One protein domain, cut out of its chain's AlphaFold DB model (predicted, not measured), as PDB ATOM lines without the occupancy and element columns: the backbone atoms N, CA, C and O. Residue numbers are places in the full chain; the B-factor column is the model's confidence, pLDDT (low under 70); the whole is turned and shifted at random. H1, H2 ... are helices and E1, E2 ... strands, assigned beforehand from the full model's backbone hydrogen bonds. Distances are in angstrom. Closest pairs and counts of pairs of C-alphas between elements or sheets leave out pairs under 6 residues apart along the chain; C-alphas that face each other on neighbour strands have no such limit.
ATOM      1  N   ALA A  33     111.424  17.373  21.161       56.66
ATOM      2  CA  ALA A  33     111.063  18.773  20.914       56.66
ATOM      3  C   ALA A  33     112.246  19.765  20.807       56.66
ATOM      4  O   ALA A  33     113.329  19.548  21.341       56.66
ATOM      5  N   ASN A  34     111.952  20.875  20.109       57.34
ATOM      6  CA  ASN A  34     112.813  21.938  19.567       57.34
ATOM      7  C   ASN A  34     113.841  21.480  18.527       57.34
ATOM      8  O   ASN A  34     114.936  21.033  18.824       57.34
ATOM      9  N   ILE A  35     113.470  21.639  17.258       65.50
ATOM     10  CA  ILE A  35     114.359  21.408  16.126       65.50
ATOM     11  C   ILE A  35     115.241  22.650  15.972       65.50
ATOM     12  O   ILE A  35     114.741  23.707  15.593       65.50
ATOM     13  N   SER A  36     116.546  22.517  16.214       65.25
ATOM     14  CA  SER A  36     117.513  23.609  16.007       65.25
ATOM     15  C   SER A  36     117.584  24.084  14.540       65.25
ATOM     16  O   SER A  36     117.908  25.238  14.272       65.25
ATOM     17  N   TYR A  37     117.203  23.224  13.584       74.00
ATOM     18  CA  TYR A  37     117.195  23.494  12.137       74.00
ATOM     19  C   TYR A  37     115.821  23.214  11.487       74.00
ATOM     20  O   TYR A  37     115.673  22.278  10.691       74.00
ATOM     21  N   PRO A  38     114.779  24.006  11.805       72.44
ATOM     22  CA  PRO A  38     113.391  23.709  11.435       72.44
ATOM     23  C   PRO A  38     113.109  23.846   9.933       72.44
ATOM     24  O   PRO A  38     112.084  23.368   9.447       72.44
ATOM     25  N   SER A  39     113.985  24.498   9.168       75.94
ATOM     26  CA  SER A  39     113.898  24.580   7.704       75.94
ATOM     27  C   SER A  39     114.281  23.271   7.002       75.94
ATOM     28  O   SER A  39     113.896  23.063   5.855       75.94
ATOM     29  N   LEU A  40     115.003  22.384   7.691       73.56
ATOM     30  CA  LEU A  40     115.672  21.216   7.116       73.56
ATOM     31  C   LEU A  40     115.122  19.898   7.677       73.56
ATOM     32  O   LEU A  40     114.915  18.932   6.943       73.56
ATOM     33  N   VAL A  41     114.850  19.883   8.980       77.00
ATOM     34  CA  VAL A  41     114.417  18.709   9.738       77.00
ATOM     35  C   VAL A  41     112.921  18.823  10.041       77.00
ATOM     36  O   VAL A  41     112.430  19.891  10.417       77.00
ATOM     37  N   SER A  42     112.173  17.742   9.813       81.38
ATOM     38  CA  SER A  42     110.727  17.667  10.059       81.38
ATOM     39  C   SER A  42     110.423  17.198  11.480       81.38
ATOM     40  O   SER A  42     109.531  17.755  12.117       81.38
ATOM     41  N   SER A  43     111.191  16.237  11.998       81.75
ATOM     42  CA  SER A  43     111.094  15.766  13.382       81.75
ATOM     43  C   SER A  43     112.402  15.157  13.878       81.75
ATOM     44  O   SER A  43     113.150  14.567  13.097       81.75
ATOM     45  N   VAL A  44     112.631  15.249  15.188       79.19
ATOM     46  CA  VAL A  44     113.735  14.592  15.897       79.19
ATOM     47  C   VAL A  44     113.179  13.841  17.105       79.19
ATOM     48  O   VAL A  44     112.454  14.427  17.907       79.19
ATOM     49  N   ASP A  45     113.541  12.566  17.239       81.81
ATOM     50  CA  ASP A  45     113.386  11.769  18.460       81.81
ATOM     51  C   ASP A  45     114.775  11.312  18.909       81.81
ATOM     52  O   ASP A  45     115.392  10.451  18.279       81.81
ATOM     53  N   ALA A  46     115.290  11.907  19.981       77.31
ATOM     54  CA  ALA A  46     116.579  11.549  20.555       77.31
ATOM     55  C   ALA A  46     116.382  10.879  21.913       77.31
ATOM     56  O   ALA A  46     115.811  11.458  22.831       77.31
ATOM     57  N   ARG A  47     116.888   9.659  22.059       77.06
ATOM     58  CA  ARG A  47     116.801   8.839  23.265       77.06
ATOM     59  C   ARG A  47     118.192   8.600  23.820       77.06
ATOM     60  O   ARG A  47     119.072   8.091  23.134       77.06
ATOM     61  N   PHE A  48     118.400   8.962  25.065       71.94
ATOM     62  CA  PHE A  48     119.680   8.929  25.736       71.94
ATOM     63  C   PHE A  48     119.617   7.897  26.854       71.94
ATOM     64  O   PHE A  48     118.654   7.841  27.624       71.94
ATOM     65  N   GLY A  49     120.655   7.080  26.951       70.44
ATOM     66  CA  GLY A  49     120.928   6.219  28.091       70.44
ATOM     67  C   GLY A  49     122.372   6.352  28.530       70.44
ATOM     68  O   GLY A  49     123.098   7.234  28.090       70.44
ATOM     69  N   LEU A  50     122.779   5.432  29.396       69.75
ATOM     70  CA  LEU A  50     124.075   5.500  30.064       69.75
ATOM     71  C   LEU A  50     125.229   4.966  29.190       69.75
ATOM     72  O   LEU A  50     126.373   5.372  29.332       69.75
ATOM     73  N   LEU A  51     124.934   4.060  28.251       73.19
ATOM     74  CA  LEU A  51     125.927   3.489  27.325       73.19
ATOM     75  C   LEU A  51     125.782   3.997  25.893       73.19
ATOM     76  O   LEU A  51     126.756   4.050  25.132       73.19
ATOM     77  N   THR A  52     124.551   4.298  25.505       79.44
ATOM     78  CA  THR A  52     124.173   4.591  24.132       79.44
ATOM     79  C   THR A  52     123.184   5.738  24.089       79.44
ATOM     80  O   THR A  52     122.341   5.892  24.971       79.44
ATOM     81  N   MET A  53     123.265   6.517  23.018       83.06
ATOM     82  CA  MET A  53     122.212   7.436  22.612       83.06
ATOM     83  C   MET A  53     121.717   7.019  21.229       83.06
ATOM     84  O   MET A  53     122.519   6.735  20.344       83.06
ATOM     85  N   CYS A  54     120.410   6.939  21.046       84.06
ATOM     86  CA  CYS A  54     119.770   6.617  19.783       84.06
ATOM     87  C   CYS A  54     119.001   7.827  19.286       84.06
ATOM     88  O   CYS A  54     118.337   8.499  20.064       84.06
ATOM     89  N   VAL A  55     119.077   8.098  17.994       85.06
ATOM     90  CA  VAL A  55     118.445   9.259  17.391       85.06
ATOM     91  C   VAL A  55     117.729   8.833  16.122       85.06
ATOM     92  O   VAL A  55     118.314   8.156  15.278       85.06
ATOM     93  N   SER A  56     116.482   9.266  15.989       85.00
ATOM     94  CA  SER A  56     115.723   9.236  14.753       85.00
ATOM     95  C   SER A  56     115.489  10.667  14.273       85.00
ATOM     96  O   SER A  56     114.915  11.485  14.987       85.00
ATOM     97  N   VAL A  57     115.951  10.967  13.063       82.38
ATOM     98  CA  VAL A  57     115.801  12.266  12.406       82.38
ATOM     99  C   VAL A  57     115.034  12.053  11.116       82.38
ATOM    100  O   VAL A  57     115.449  11.247  10.281       82.38
ATOM    101  N   ALA A  58     113.940  12.792  10.956       84.69
ATOM    102  CA  ALA A  58     113.211  12.859   9.703       84.69
ATOM    103  C   ALA A  58     113.525  14.179   8.995       84.69
ATOM    104  O   ALA A  58     113.480  15.252   9.609       84.69
ATOM    105  N   PHE A  59     113.857  14.116   7.707       80.75
ATOM    106  CA  PHE A  59     114.190  15.303   6.915       80.75
ATOM    107  C   PHE A  59     112.983  15.778   6.108       80.75
ATOM    108  O   PHE A  59     112.150  14.995   5.666       80.75
ATOM    109  N   LYS A  60     112.871  17.094   5.889       79.94
ATOM    110  CA  LYS A  60     111.786  17.659   5.065       79.94
ATOM    111  C   LYS A  60     111.954  17.374   3.573       79.94
ATOM    112  O   LYS A  60     110.992  17.514   2.825       79.94
ATOM    113  N   ASN A  61     113.165  17.031   3.135       74.75
ATOM    114  CA  ASN A  61     113.518  16.930   1.725       74.75
ATOM    115  C   ASN A  61     113.950  15.501   1.374       74.75
ATOM    116  O   ASN A  61     114.860  14.968   2.003       74.75
ATOM    117  N   ALA A  62     113.345  14.915   0.336       57.94
ATOM    118  CA  ALA A  62     113.532  13.509  -0.056       57.94
ATOM    119  C   ALA A  62     114.965  13.148  -0.501       57.94
ATOM    120  O   ALA A  62     115.285  11.978  -0.693       57.94
ATOM    121  N   SER A  63     115.831  14.148  -0.688       67.12
ATOM    122  CA  SER A  63     117.243  13.965  -1.035       67.12
ATOM    123  C   SER A  63     118.092  13.442   0.126       67.12
ATOM    124  O   SER A  63     119.184  12.933  -0.119       67.12
ATOM    125  N   PHE A  64     117.612  13.563   1.366       66.81
ATOM    126  CA  PHE A  64     118.286  13.032   2.546       66.81
ATOM    127  C   PHE A  64     117.435  11.908   3.138       66.81
ATOM    128  O   PHE A  64     116.281  12.155   3.488       66.81
ATOM    129  N   PRO A  65     117.962  10.678   3.234       68.50
ATOM    130  CA  PRO A  65     117.227   9.597   3.864       68.50
ATOM    131  C   PRO A  65     117.044   9.895   5.353       68.50
ATOM    132  O   PRO A  65     117.972  10.349   6.032       68.50
ATOM    133  N   ASP A  66     115.852   9.594   5.863       77.12
ATOM    134  CA  ASP A  66     115.600   9.587   7.299       77.12
ATOM    135  C   ASP A  66     116.650   8.716   7.986       77.12
ATOM    136  O   ASP A  66     116.985   7.613   7.541       77.12
ATOM    137  N   THR A  67     117.215   9.243   9.063       77.25
ATOM    138  CA  THR A  67     118.341   8.612   9.741       77.25
ATOM    139  C   THR A  67     117.871   8.074  11.079       77.25
ATOM    140  O   THR A  67     117.327   8.817  11.890       77.25
ATOM    141  N   ASN A  68     118.098   6.785  11.325       83.50
ATOM    142  CA  ASN A  68     117.915   6.166  12.634       83.50
ATOM    143  C   ASN A  68     119.228   5.494  13.043       83.50
ATOM    144  O   ASN A  68     119.642   4.513  12.426       83.50
ATOM    145  N   ALA A  69     119.905   6.053  14.041       83.00
ATOM    146  CA  ALA A  69     121.243   5.635  14.435       83.00
ATOM    147  C   ALA A  69     121.382   5.557  15.955       83.00
ATOM    148  O   ALA A  69     120.865   6.400  16.682       83.00
ATOM    149  N   CYS A  70     122.132   4.561  16.434       85.25
ATOM    150  CA  CYS A  70     122.512   4.436  17.837       85.25
ATOM    151  C   CYS A  70     124.026   4.569  17.994       85.25
ATOM    152  O   CYS A  70     124.813   3.782  17.463       85.25
ATOM    153  N   TYR A  71     124.427   5.550  18.786       84.44
ATOM    154  CA  TYR A  71     125.800   5.926  19.053       84.44
ATOM    155  C   TYR A  71     126.230   5.434  20.432       84.44
ATOM    156  O   TYR A  71     125.535   5.647  21.425       84.44
ATOM    157  N   ARG A  72     127.386   4.772  20.505       85.38
ATOM    158  CA  ARG A  72     128.014   4.377  21.771       85.38
ATOM    159  C   ARG A  72     128.778   5.568  22.336       85.38
ATOM    160  O   ARG A  72     129.602   6.164  21.642       85.38
ATOM    161  N   LEU A  73     128.508   5.892  23.598       80.44
ATOM    162  CA  LEU A  73     129.082   7.069  24.252       80.44
ATOM    163  C   LEU A  73     130.566   6.860  24.555       80.44
ATOM    164  O   LEU A  73     131.403   7.638  24.107       80.44
ATOM    165  N   HIS A  74     130.897   5.758  25.229       77.00
ATOM    166  CA  HIS A  74     132.256   5.505  25.721       77.00
ATOM    167  C   HIS A  74     133.036   4.481  24.894       77.00
ATOM    168  O   HIS A  74     134.245   4.612  24.727       77.00
ATOM    169  N   THR A  75     132.363   3.456  24.367       76.69
ATOM    170  CA  THR A  75     133.022   2.351  23.659       76.69
ATOM    171  C   THR A  75     133.117   2.620  22.164       76.69
ATOM    172  O   THR A  75     132.162   3.089  21.545       76.69
ATOM    173  N   ALA A  76     134.275   2.309  21.578       76.12
ATOM    174  CA  ALA A  76     134.513   2.528  20.159       76.12
ATOM    175  C   ALA A  76     133.538   1.711  19.292       76.12
ATOM    176  O   ALA A  76     133.282   0.525  19.539       76.12
ATOM    177  N   GLN A  77     132.989   2.357  18.267       80.00
ATOM    178  CA  GLN A  77     132.236   1.726  17.191       80.00
ATOM    179  C   GLN A  77     133.156   1.477  16.000       80.00
ATOM    180  O   GLN A  77     134.042   2.279  15.722       80.00
ATOM    181  N   SER A  78     132.922   0.388  15.265       79.88
ATOM    182  CA  SER A  78     133.653   0.092  14.025       79.88
ATOM    183  C   SER A  78     133.540   1.232  13.011       79.88
ATOM    184  O   SER A  78     134.527   1.574  12.365       79.88
ATOM    185  N   SER A  79     132.366   1.857  12.939       81.12
ATOM    186  CA  SER A  79     132.093   3.049  12.141       81.12
ATOM    187  C   SER A  79     131.126   3.957  12.897       81.12
ATOM    188  O   SER A  79     129.991   3.561  13.164       81.12
ATOM    189  N   LEU A  80     131.577   5.162  13.233       81.75
ATOM    190  CA  LEU A  80     130.763   6.222  13.813       81.75
ATOM    191  C   LEU A  80     130.461   7.246  12.719       81.75
ATOM    192  O   LEU A  80     131.371   7.938  12.274       81.75
ATOM    193  N   SER A  81     129.203   7.349  12.301       83.19
ATOM    194  CA  SER A  81     128.774   8.294  11.265       83.19
ATOM    195  C   SER A  81     127.968   9.435  11.881       83.19
ATOM    196  O   SER A  81     126.873   9.220  12.399       83.19
ATOM    197  N   LEU A  82     128.514  10.645  11.833       81.31
ATOM    198  CA  LEU A  82     127.888  11.859  12.349       81.31
ATOM    199  C   LEU A  82     127.437  12.740  11.187       81.31
ATOM    200  O   LEU A  82     128.139  12.859  10.182       81.31
ATOM    201  N   LEU A  83     126.271  13.365  11.324       78.12
ATOM    202  CA  LEU A  83     125.845  14.377  10.367       78.12
ATOM    203  C   LEU A  83     126.593  15.676  10.650       78.12
ATOM    204  O   LEU A  83     126.610  16.150  11.779       78.12
ATOM    205  N   SER A  84     127.193  16.245   9.618       76.19
ATOM    206  CA  SER A  84     127.915  17.509   9.650       76.19
ATOM    207  C   SER A  84     127.203  18.496   8.735       76.19
ATOM    208  O   SER A  84     126.627  18.114   7.715       76.19
ATOM    209  N   MET A  85     127.206  19.772   9.106       73.06
ATOM    210  CA  MET A  85     126.611  20.830   8.298       73.06
ATOM    211  C   MET A  85     127.654  21.911   8.058       73.06
ATOM    212  O   MET A  85     128.056  22.617   8.982       73.06
ATOM    213  N   SER A  86     128.069  22.060   6.802       68.31
ATOM    214  CA  SER A  86     128.955  23.144   6.374       68.31
ATOM    215  C   SER A  86     128.264  23.948   5.278       68.31
ATOM    216  O   SER A  86     127.763  23.384   4.308       68.31
ATOM    217  N   ASN A  87     128.169  25.269   5.453       67.81
ATOM    218  CA  ASN A  87     127.583  26.188   4.468       67.81
ATOM    219  C   ASN A  87     126.181  25.786   3.954       67.81
ATOM    220  O   ASN A  87     125.873  25.967   2.779       67.81
ATOM    221  N   GLY A  88     125.326  25.221   4.813       63.78
ATOM    222  CA  GLY A  88     123.973  24.795   4.423       63.78
ATOM    223  C   GLY A  88     123.882  23.404   3.787       63.78
ATOM    224  O   GLY A  88     122.776  22.924   3.554       63.78
ATOM    225  N   VAL A  89     125.013  22.739   3.541       70.06
ATOM    226  CA  VAL A  89     125.074  21.379   2.997       70.06
ATOM    227  C   VAL A  89     125.238  20.389   4.145       70.06
ATOM    228  O   VAL A  89     126.188  20.500   4.922       70.06
ATOM    229  N   ILE A  90     124.320  19.423   4.241       73.75
ATOM    230  CA  ILE A  90     124.463  18.280   5.148       73.75
ATOM    231  C   ILE A  90     125.363  17.244   4.479       73.75
ATOM    232  O   ILE A  90     125.104  16.823   3.349       73.75
ATOM    233  N   SER A  91     126.385  16.800   5.192       77.44
ATOM    234  CA  SER A  91     127.213  15.655   4.837       77.44
ATOM    235  C   SER A  91     127.249  14.658   5.992       77.44
ATOM    236  O   SER A  91     126.931  14.989   7.133       77.44
ATOM    237  N   THR A  92     127.639  13.421   5.700       80.38
ATOM    238  CA  THR A  92     127.890  12.411   6.731       80.38
ATOM    239  C   THR A  92     129.390  12.207   6.858       80.38
ATOM    240  O   THR A  92     130.040  11.738   5.924       80.38
ATOM    241  N   GLU A  93     129.942  12.532   8.020       80.12
ATOM    242  CA  GLU A  93     131.332  12.249   8.361       80.12
ATOM    243  C   GLU A  93     131.406  10.895   9.063       80.12
ATOM    244  O   GLU A  93     130.733  10.672  10.068       80.12
ATOM    245  N   THR A  94     132.214   9.976   8.532       83.62
ATOM    246  CA  THR A  94     132.384   8.638   9.109       83.62
ATOM    247  C   THR A  94     133.775   8.487   9.707       83.62
ATOM    248  O   THR A  94     134.780   8.700   9.034       83.62
ATOM    249  N   PHE A  95     133.826   8.058  10.963       80.31
ATOM    250  CA  PHE A  95     135.041   7.822  11.730       80.31
ATOM    251  C   PHE A  95     135.203   6.328  12.010       80.31
ATOM    252  O   PHE A  95     134.268   5.669  12.468       80.31
ATOM    253  N   SER A  96     136.395   5.786  11.769       80.81
ATOM    254  CA  SER A  96     136.732   4.404  12.120       80.81
ATOM    255  C   SER A  96     137.147   4.304  13.587       80.81
ATOM    256  O   SER A  96     137.990   5.083  14.026       80.81
ATOM    257  N   GLN A  97     136.624   3.317  14.318       79.12
ATOM    258  CA  GLN A  97     137.013   3.032  15.712       79.12
ATOM    259  C   GLN A  97     136.874   4.229  16.666       79.12
ATOM    260  O   GLN A  97     137.773   4.531  17.446       79.12
ATOM    261  N   ALA A  98     135.722   4.896  16.636       79.88
ATOM    262  CA  ALA A  98     135.461   6.067  17.466       79.88
ATOM    263  C   ALA A  98     134.210   5.890  18.338       79.88
ATOM    264  O   ALA A  98     133.273   5.182  17.966       79.88
ATOM    265  N   SER A  99     134.201   6.531  19.505       84.25
ATOM    266  CA  SER A  99     133.022   6.745  20.347       84.25
ATOM    267  C   SER A  99     132.677   8.234  20.385       84.25
ATOM    268  O   SER A  99     133.471   9.080  19.966       84.25
ATOM    269  N   ILE A 100     131.488   8.578  20.879       86.38
ATOM    270  CA  ILE A 100     131.092   9.988  21.004       86.38
ATOM    271  C   ILE A 100     132.041  10.740  21.933       86.38
ATOM    272  O   ILE A 100     132.524  11.807  21.572       86.38
ATOM    273  N   CYS A 101     132.373  10.157  23.083       82.75
ATOM    274  CA  CYS A 101     133.277  10.789  24.032       82.75
ATOM    275  C   CYS A 101     134.716  10.854  23.526       82.75
ATOM    276  O   CYS A 101     135.385  11.859  23.752       82.75
ATOM    277  N   SER A 102     135.192   9.852  22.774       84.44
ATOM    278  CA  SER A 102     136.522   9.953  22.166       84.44
ATOM    279  C   SER A 102     136.585  11.095  21.147       84.44
ATOM    280  O   SER A 102     137.594  11.785  21.074       84.44
ATOM    281  N   ARG A 103     135.514  11.321  20.371       85.44
ATOM    282  CA  ARG A 103     135.435  12.445  19.424       85.44
ATOM    283  C   ARG A 103     135.283  13.784  20.132       85.44
ATOM    284  O   ARG A 103     135.997  14.712  19.773       85.44
ATOM    285  N   PHE A 104     134.435  13.866  21.154       85.44
ATOM    286  CA  PHE A 104     134.249  15.077  21.950       85.44
ATOM    287  C   PHE A 104     135.562  15.538  22.598       85.44
ATOM    288  O   PHE A 104     135.906  16.711  22.509       85.44
ATOM    289  N   ASN A 105     136.355  14.607  23.136       82.38
ATOM    290  CA  ASN A 105     137.651  14.930  23.742       82.38
ATOM    291  C   ASN A 105     138.723  15.337  22.710       82.38
ATOM    292  O   ASN A 105     139.707  15.974  23.074       82.38
ATOM    293  N   MET A 106     138.557  14.979  21.431       82.88
ATOM    294  CA  MET A 106     139.448  15.410  20.343       82.88
ATOM    295  C   MET A 106     139.017  16.741  19.715       82.88
ATOM    296  O   MET A 106     139.866  17.558  19.372       82.88
ATOM    297  N   ASP A 107     137.712  16.938  19.522       84.94
ATOM    298  CA  ASP A 107     137.112  18.132  18.925       84.94
ATOM    299  C   ASP A 107     135.673  18.307  19.438       84.94
ATOM    300  O   ASP A 107     134.694  17.846  18.832       84.94
ATOM    301  N   ALA A 108     135.555  18.969  20.589       81.06
ATOM    302  CA  ALA A 108     134.285  19.191  21.270       81.06
ATOM    303  C   ALA A 108     133.309  20.004  20.414       81.06
ATOM    304  O   ALA A 108     132.133  19.665  20.324       81.06
ATOM    305  N   ASN A 109     133.800  21.045  19.737       83.19
ATOM    306  CA  ASN A 109     132.965  21.981  18.988       83.19
ATOM    307  C   ASN A 109     132.354  21.329  17.739       83.19
ATOM    308  O   ASN A 109     131.154  21.464  17.499       83.19
ATOM    309  N   SER A 110     133.152  20.590  16.959       82.19
ATOM    310  CA  SER A 110     132.642  19.865  15.789       82.19
ATOM    311  C   SER A 110     131.669  18.756  16.200       82.19
ATOM    312  O   SER A 110     130.566  18.651  15.661       82.19
ATOM    313  N   THR A 111     132.030  17.987  17.234       82.69
ATOM    314  CA  THR A 111     131.190  16.894  17.747       82.69
ATOM    315  C   THR A 111     129.860  17.417  18.289       82.69
ATOM    316  O   THR A 111     128.816  16.845  17.989       82.69
ATOM    317  N   MET A 112     129.870  18.529  19.032       85.19
ATOM    318  CA  MET A 112     128.653  19.182  19.510       85.19
ATOM    319  C   MET A 112     127.763  19.619  18.355       85.19
ATOM    320  O   MET A 112     126.619  19.198  18.310       85.19
ATOM    321  N   LYS A 113     128.272  20.387  17.386       81.06
ATOM    322  CA  LYS A 113     127.452  20.877  16.263       81.06
ATOM    323  C   LYS A 113     126.803  19.747  15.470       81.06
ATOM    324  O   LYS A 113     125.629  19.840  15.109       81.06
ATOM    325  N   ALA A 114     127.554  18.674  15.235       80.62
ATOM    326  CA  ALA A 114     127.042  17.477  14.585       80.62
ATOM    327  C   ALA A 114     125.914  16.825  15.399       80.62
ATOM    328  O   ALA A 114     124.877  16.434  14.862       80.62
ATOM    329  N   LEU A 115     126.090  16.745  16.720       82.62
ATOM    330  CA  LEU A 115     125.114  16.153  17.620       82.62
ATOM    331  C   LEU A 115     123.900  17.051  17.885       82.62
ATOM    332  O   LEU A 115     122.808  16.520  18.037       82.62
ATOM    333  N   THR A 116     124.029  18.375  17.870       80.12
ATOM    334  CA  THR A 116     122.916  19.336  17.948       80.12
ATOM    335  C   THR A 116     121.981  19.143  16.755       80.12
ATOM    336  O   THR A 116     120.760  19.101  16.911       80.12
ATOM    337  N   LEU A 117     122.547  18.933  15.559       75.56
ATOM    338  CA  LEU A 117     121.782  18.672  14.339       75.56
ATOM    339  C   LEU A 117     120.932  17.401  14.454       75.56
ATOM    340  O   LEU A 117     119.768  17.415  14.056       75.56
ATOM    341  N   VAL A 118     121.495  16.320  15.003       73.94
ATOM    342  CA  VAL A 118     120.764  15.052  15.135       73.94
ATOM    343  C   VAL A 118     119.873  15.006  16.372       73.94
ATOM    344  O   VAL A 118     118.779  14.480  16.289       73.94
ATOM    345  N   THR A 119     120.277  15.571  17.509       75.44
ATOM    346  CA  THR A 119     119.530  15.460  18.778       75.44
ATOM    347  C   THR A 119     118.480  16.548  18.992       75.44
ATOM    348  O   THR A 119     117.639  16.417  19.885       75.44
ATOM    349  N   GLY A 120     118.537  17.630  18.213       71.06
ATOM    350  CA  GLY A 120     117.668  18.797  18.355       71.06
ATOM    351  C   GLY A 120     118.009  19.691  19.552       71.06
ATOM    352  O   GLY A 120     117.612  20.851  19.561       71.06
ATOM    353  N   LEU A 121     118.792  19.204  20.520       72.56
ATOM    354  CA  LEU A 121     119.222  19.977  21.686       72.56
ATOM    355  C   LEU A 121     120.046  21.194  21.266       72.56
ATOM    356  O   LEU A 121     120.828  21.108  20.326       72.56
ATOM    357  N   GLY A 122     119.904  22.304  21.991       71.69
ATOM    358  CA  GLY A 122     120.764  23.467  21.794       71.69
ATOM    359  C   GLY A 122     122.217  23.169  22.179       71.69
ATOM    360  O   GLY A 122     122.485  22.334  23.047       71.69
ATOM    361  N   ASP A 123     123.159  23.898  21.573       73.06
ATOM    362  CA  ASP A 123     124.600  23.675  21.761       73.06
ATOM    363  C   ASP A 123     125.022  23.716  23.238       73.06
ATOM    364  O   ASP A 123     125.842  22.912  23.671       73.06
ATOM    365  N   HIS A 124     124.440  24.616  24.034       70.75
ATOM    366  CA  HIS A 124     124.751  24.745  25.459       70.75
ATOM    367  C   HIS A 124     124.340  23.502  26.271       70.75
ATOM    368  O   HIS A 124     125.097  23.026  27.122       70.75
ATOM    369  N   ASP A 125     123.160  22.948  25.999       70.31
ATOM    370  CA  ASP A 125     122.628  21.804  26.746       70.31
ATOM    371  C   ASP A 125     123.363  20.523  26.377       70.31
ATOM    372  O   ASP A 125     123.683  19.699  27.237       70.31
ATOM    373  N   LEU A 126     123.702  20.398  25.097       75.44
ATOM    374  CA  LEU A 126     124.481  19.290  24.591       75.44
ATOM    375  C   LEU A 126     125.939  19.348  25.052       75.44
ATOM    376  O   LEU A 126     126.489  18.313  25.418       75.44
ATOM    377  N   ALA A 127     126.547  20.537  25.109       70.94
ATOM    378  CA  ALA A 127     127.866  20.726  25.711       70.94
ATOM    379  C   ALA A 127     127.866  20.256  27.162       70.94
ATOM    380  O   ALA A 127     128.748  19.508  27.574       70.94
ATOM    381  N   ARG A 128     126.852  20.657  27.936       70.06
ATOM    382  CA  ARG A 128     126.733  20.279  29.343       70.06
ATOM    383  C   ARG A 128     126.532  18.774  29.511       70.06
ATOM    384  O   ARG A 128     127.173  18.192  30.379       70.06
ATOM    385  N   TYR A 129     125.697  18.153  28.676       72.38
ATOM    386  CA  TYR A 129     125.515  16.701  28.649       72.38
ATOM    387  C   TYR A 129     126.820  15.973  28.303       72.38
ATOM    388  O   TYR A 129     127.261  15.119  29.058       72.38
ATOM    389  N   LEU A 130     127.481  16.339  27.202       75.44
ATOM    390  CA  LEU A 130     128.714  15.681  26.767       75.44
ATOM    391  C   LEU A 130     129.867  15.916  27.738       75.44
ATOM    392  O   LEU A 130     130.627  14.998  27.986       75.44
ATOM    393  N   THR A 131     129.972  17.094  28.349       72.50
ATOM    394  CA  THR A 131     130.970  17.344  29.402       72.50
ATOM    395  C   THR A 131     130.686  16.474  30.628       72.50
ATOM    396  O   THR A 131     131.596  15.879  31.197       72.50
ATOM    397  N   TRP A 132     129.414  16.331  31.011       67.12
ATOM    398  CA  TRP A 132     129.012  15.449  32.108       67.12
ATOM    399  C   TRP A 132     129.348  13.979  31.825       67.12
ATOM    400  O   TRP A 132     129.914  13.303  32.685       67.12
ATOM    401  N   GLU A 133     129.034  13.485  30.625       70.75
ATOM    402  CA  GLU A 133     129.304  12.093  30.247       70.75
ATOM    403  C   GLU A 133     130.790  11.829  29.976       70.75
ATOM    404  O   GLU A 133     131.327  10.808  30.395       70.75
ATOM    405  N   CYS A 134     131.470  12.721  29.261       72.12
ATOM    406  CA  CYS A 134     132.770  12.446  28.648       72.12
ATOM    407  C   CYS A 134     133.973  12.979  29.437       72.12
ATOM    408  O   CYS A 134     135.073  12.461  29.236       72.12
ATOM    409  N   ASP A 135     133.771  13.967  30.318       66.44
ATOM    410  CA  ASP A 135     134.842  14.659  31.058       66.44
ATOM    411  C   ASP A 135     134.898  14.261  32.551       66.44
ATOM    412  O   ASP A 135     135.865  14.538  33.261       66.44
ATOM    413  N   SER A 136     133.875  13.567  33.059       51.62
ATOM    414  CA  SER A 136     133.850  13.093  34.446       51.62
ATOM    415  C   SER A 136     134.857  11.942  34.680       51.62
ATOM    416  O   SER A 136     135.058  11.121  33.780       51.62
TER     417      SER A 136
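This is residues 33 to 136 of the 251 residues of an uncharacterized protein of Thraustotheca clavata (UniProt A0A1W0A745). A three-stranded sheet, E1 E2 E3, and a long two-stranded hairpin, E4 E5, form two walls of a trough, with H2 set in the angle between them. H3 packs across H2 on the side away from E4 and E5, and short H1 lies by one end of H2, where it also meets H3. The printed part has 104 residues with five named strands followed by three named helices, of mixed class; the sheets, in the orders E1 - E2 - E3 and E4 - E5, are antiparallel. The whole is compact, with a radius of gyration of the C-alphas of 12.8 A and spans of 37 by 26 by 25 A.

E1, residues 41 to 48, begins at C-alpha 41 (114.417, 18.709, 9.738) and is 19.5 A long. E2, residues 52 to 59, measures 22.6 A, and E3, residues 67 to 72, 16.0 A. E4, residues 77 to 86, measures 24.2 A, and E5, residues 89 to 98, 23.5 A. H1, residues 100 to 106, is 10.0 A long. H2, residues 108 to 119, begins at C-alpha 108 (134.285, 19.191, 21.270) and measures 15.4 A. H3, residues 123 to 134, measures 15.5 A and ends at C-alpha 134 (132.770, 12.446, 28.648).

E1 E2 E3 is a meander, each strand the antiparallel neighbour of the one before, with E1 and E3 as edge strands. Within hydrogen-bond range are N 47 and O 54, 2.7 A, in the hairpin E1 and E2, and N 71 and O 53, 2.7 A, in the hairpin E2 and E3. In the hairpin E4 and E5, N 82 and O 93 are 2.8 A apart. The closest C-alphas of E3 and E4 are those of Tyr 71 and Leu 80, 7.2 A. H2 only grazes the sheet E1 E2 E3, with residues 115 to 119; its closest C-alpha pair with E1 is Ala 46 and Thr 119, 5.2 A. With E4 the closest C-alphas are those of Ser 84 and Ala 114, 5.0 A. H1 and H2, a helical hairpin, touch at a shallow tilt of 27 degrees, opposite ways, with H2 residues 110 to 112 alone; C-alphas 104 and 111 are closest, 5.5 A. H3 touches H2 with residues 123 to 127 alone, opposite ways at a steep tilt of 69.7 degrees, only just short of about perpendicular; C-alphas 116 and 123 are closest, 6.0 A. H3 touches H1 with residues 130 to 134 alone, about perpendicular at 83 degrees; C-alphas 101 and 134 are closest, 4.9 A. H3 is apart from E1 and E4, among others. In H1, H2 and H3 every O i to N i+4 pair is within hydrogen-bond range.

The two C-alphas farthest apart, those of Ala 62 and Ser 136, are 40.0 A from each other. The printed part has no cut and no long link. The mean pLDDT of the printed part is 76.6; residues 33 to 36, 50, 62 to 65, 86 to 88, 132 and 135 to 136 are under 70.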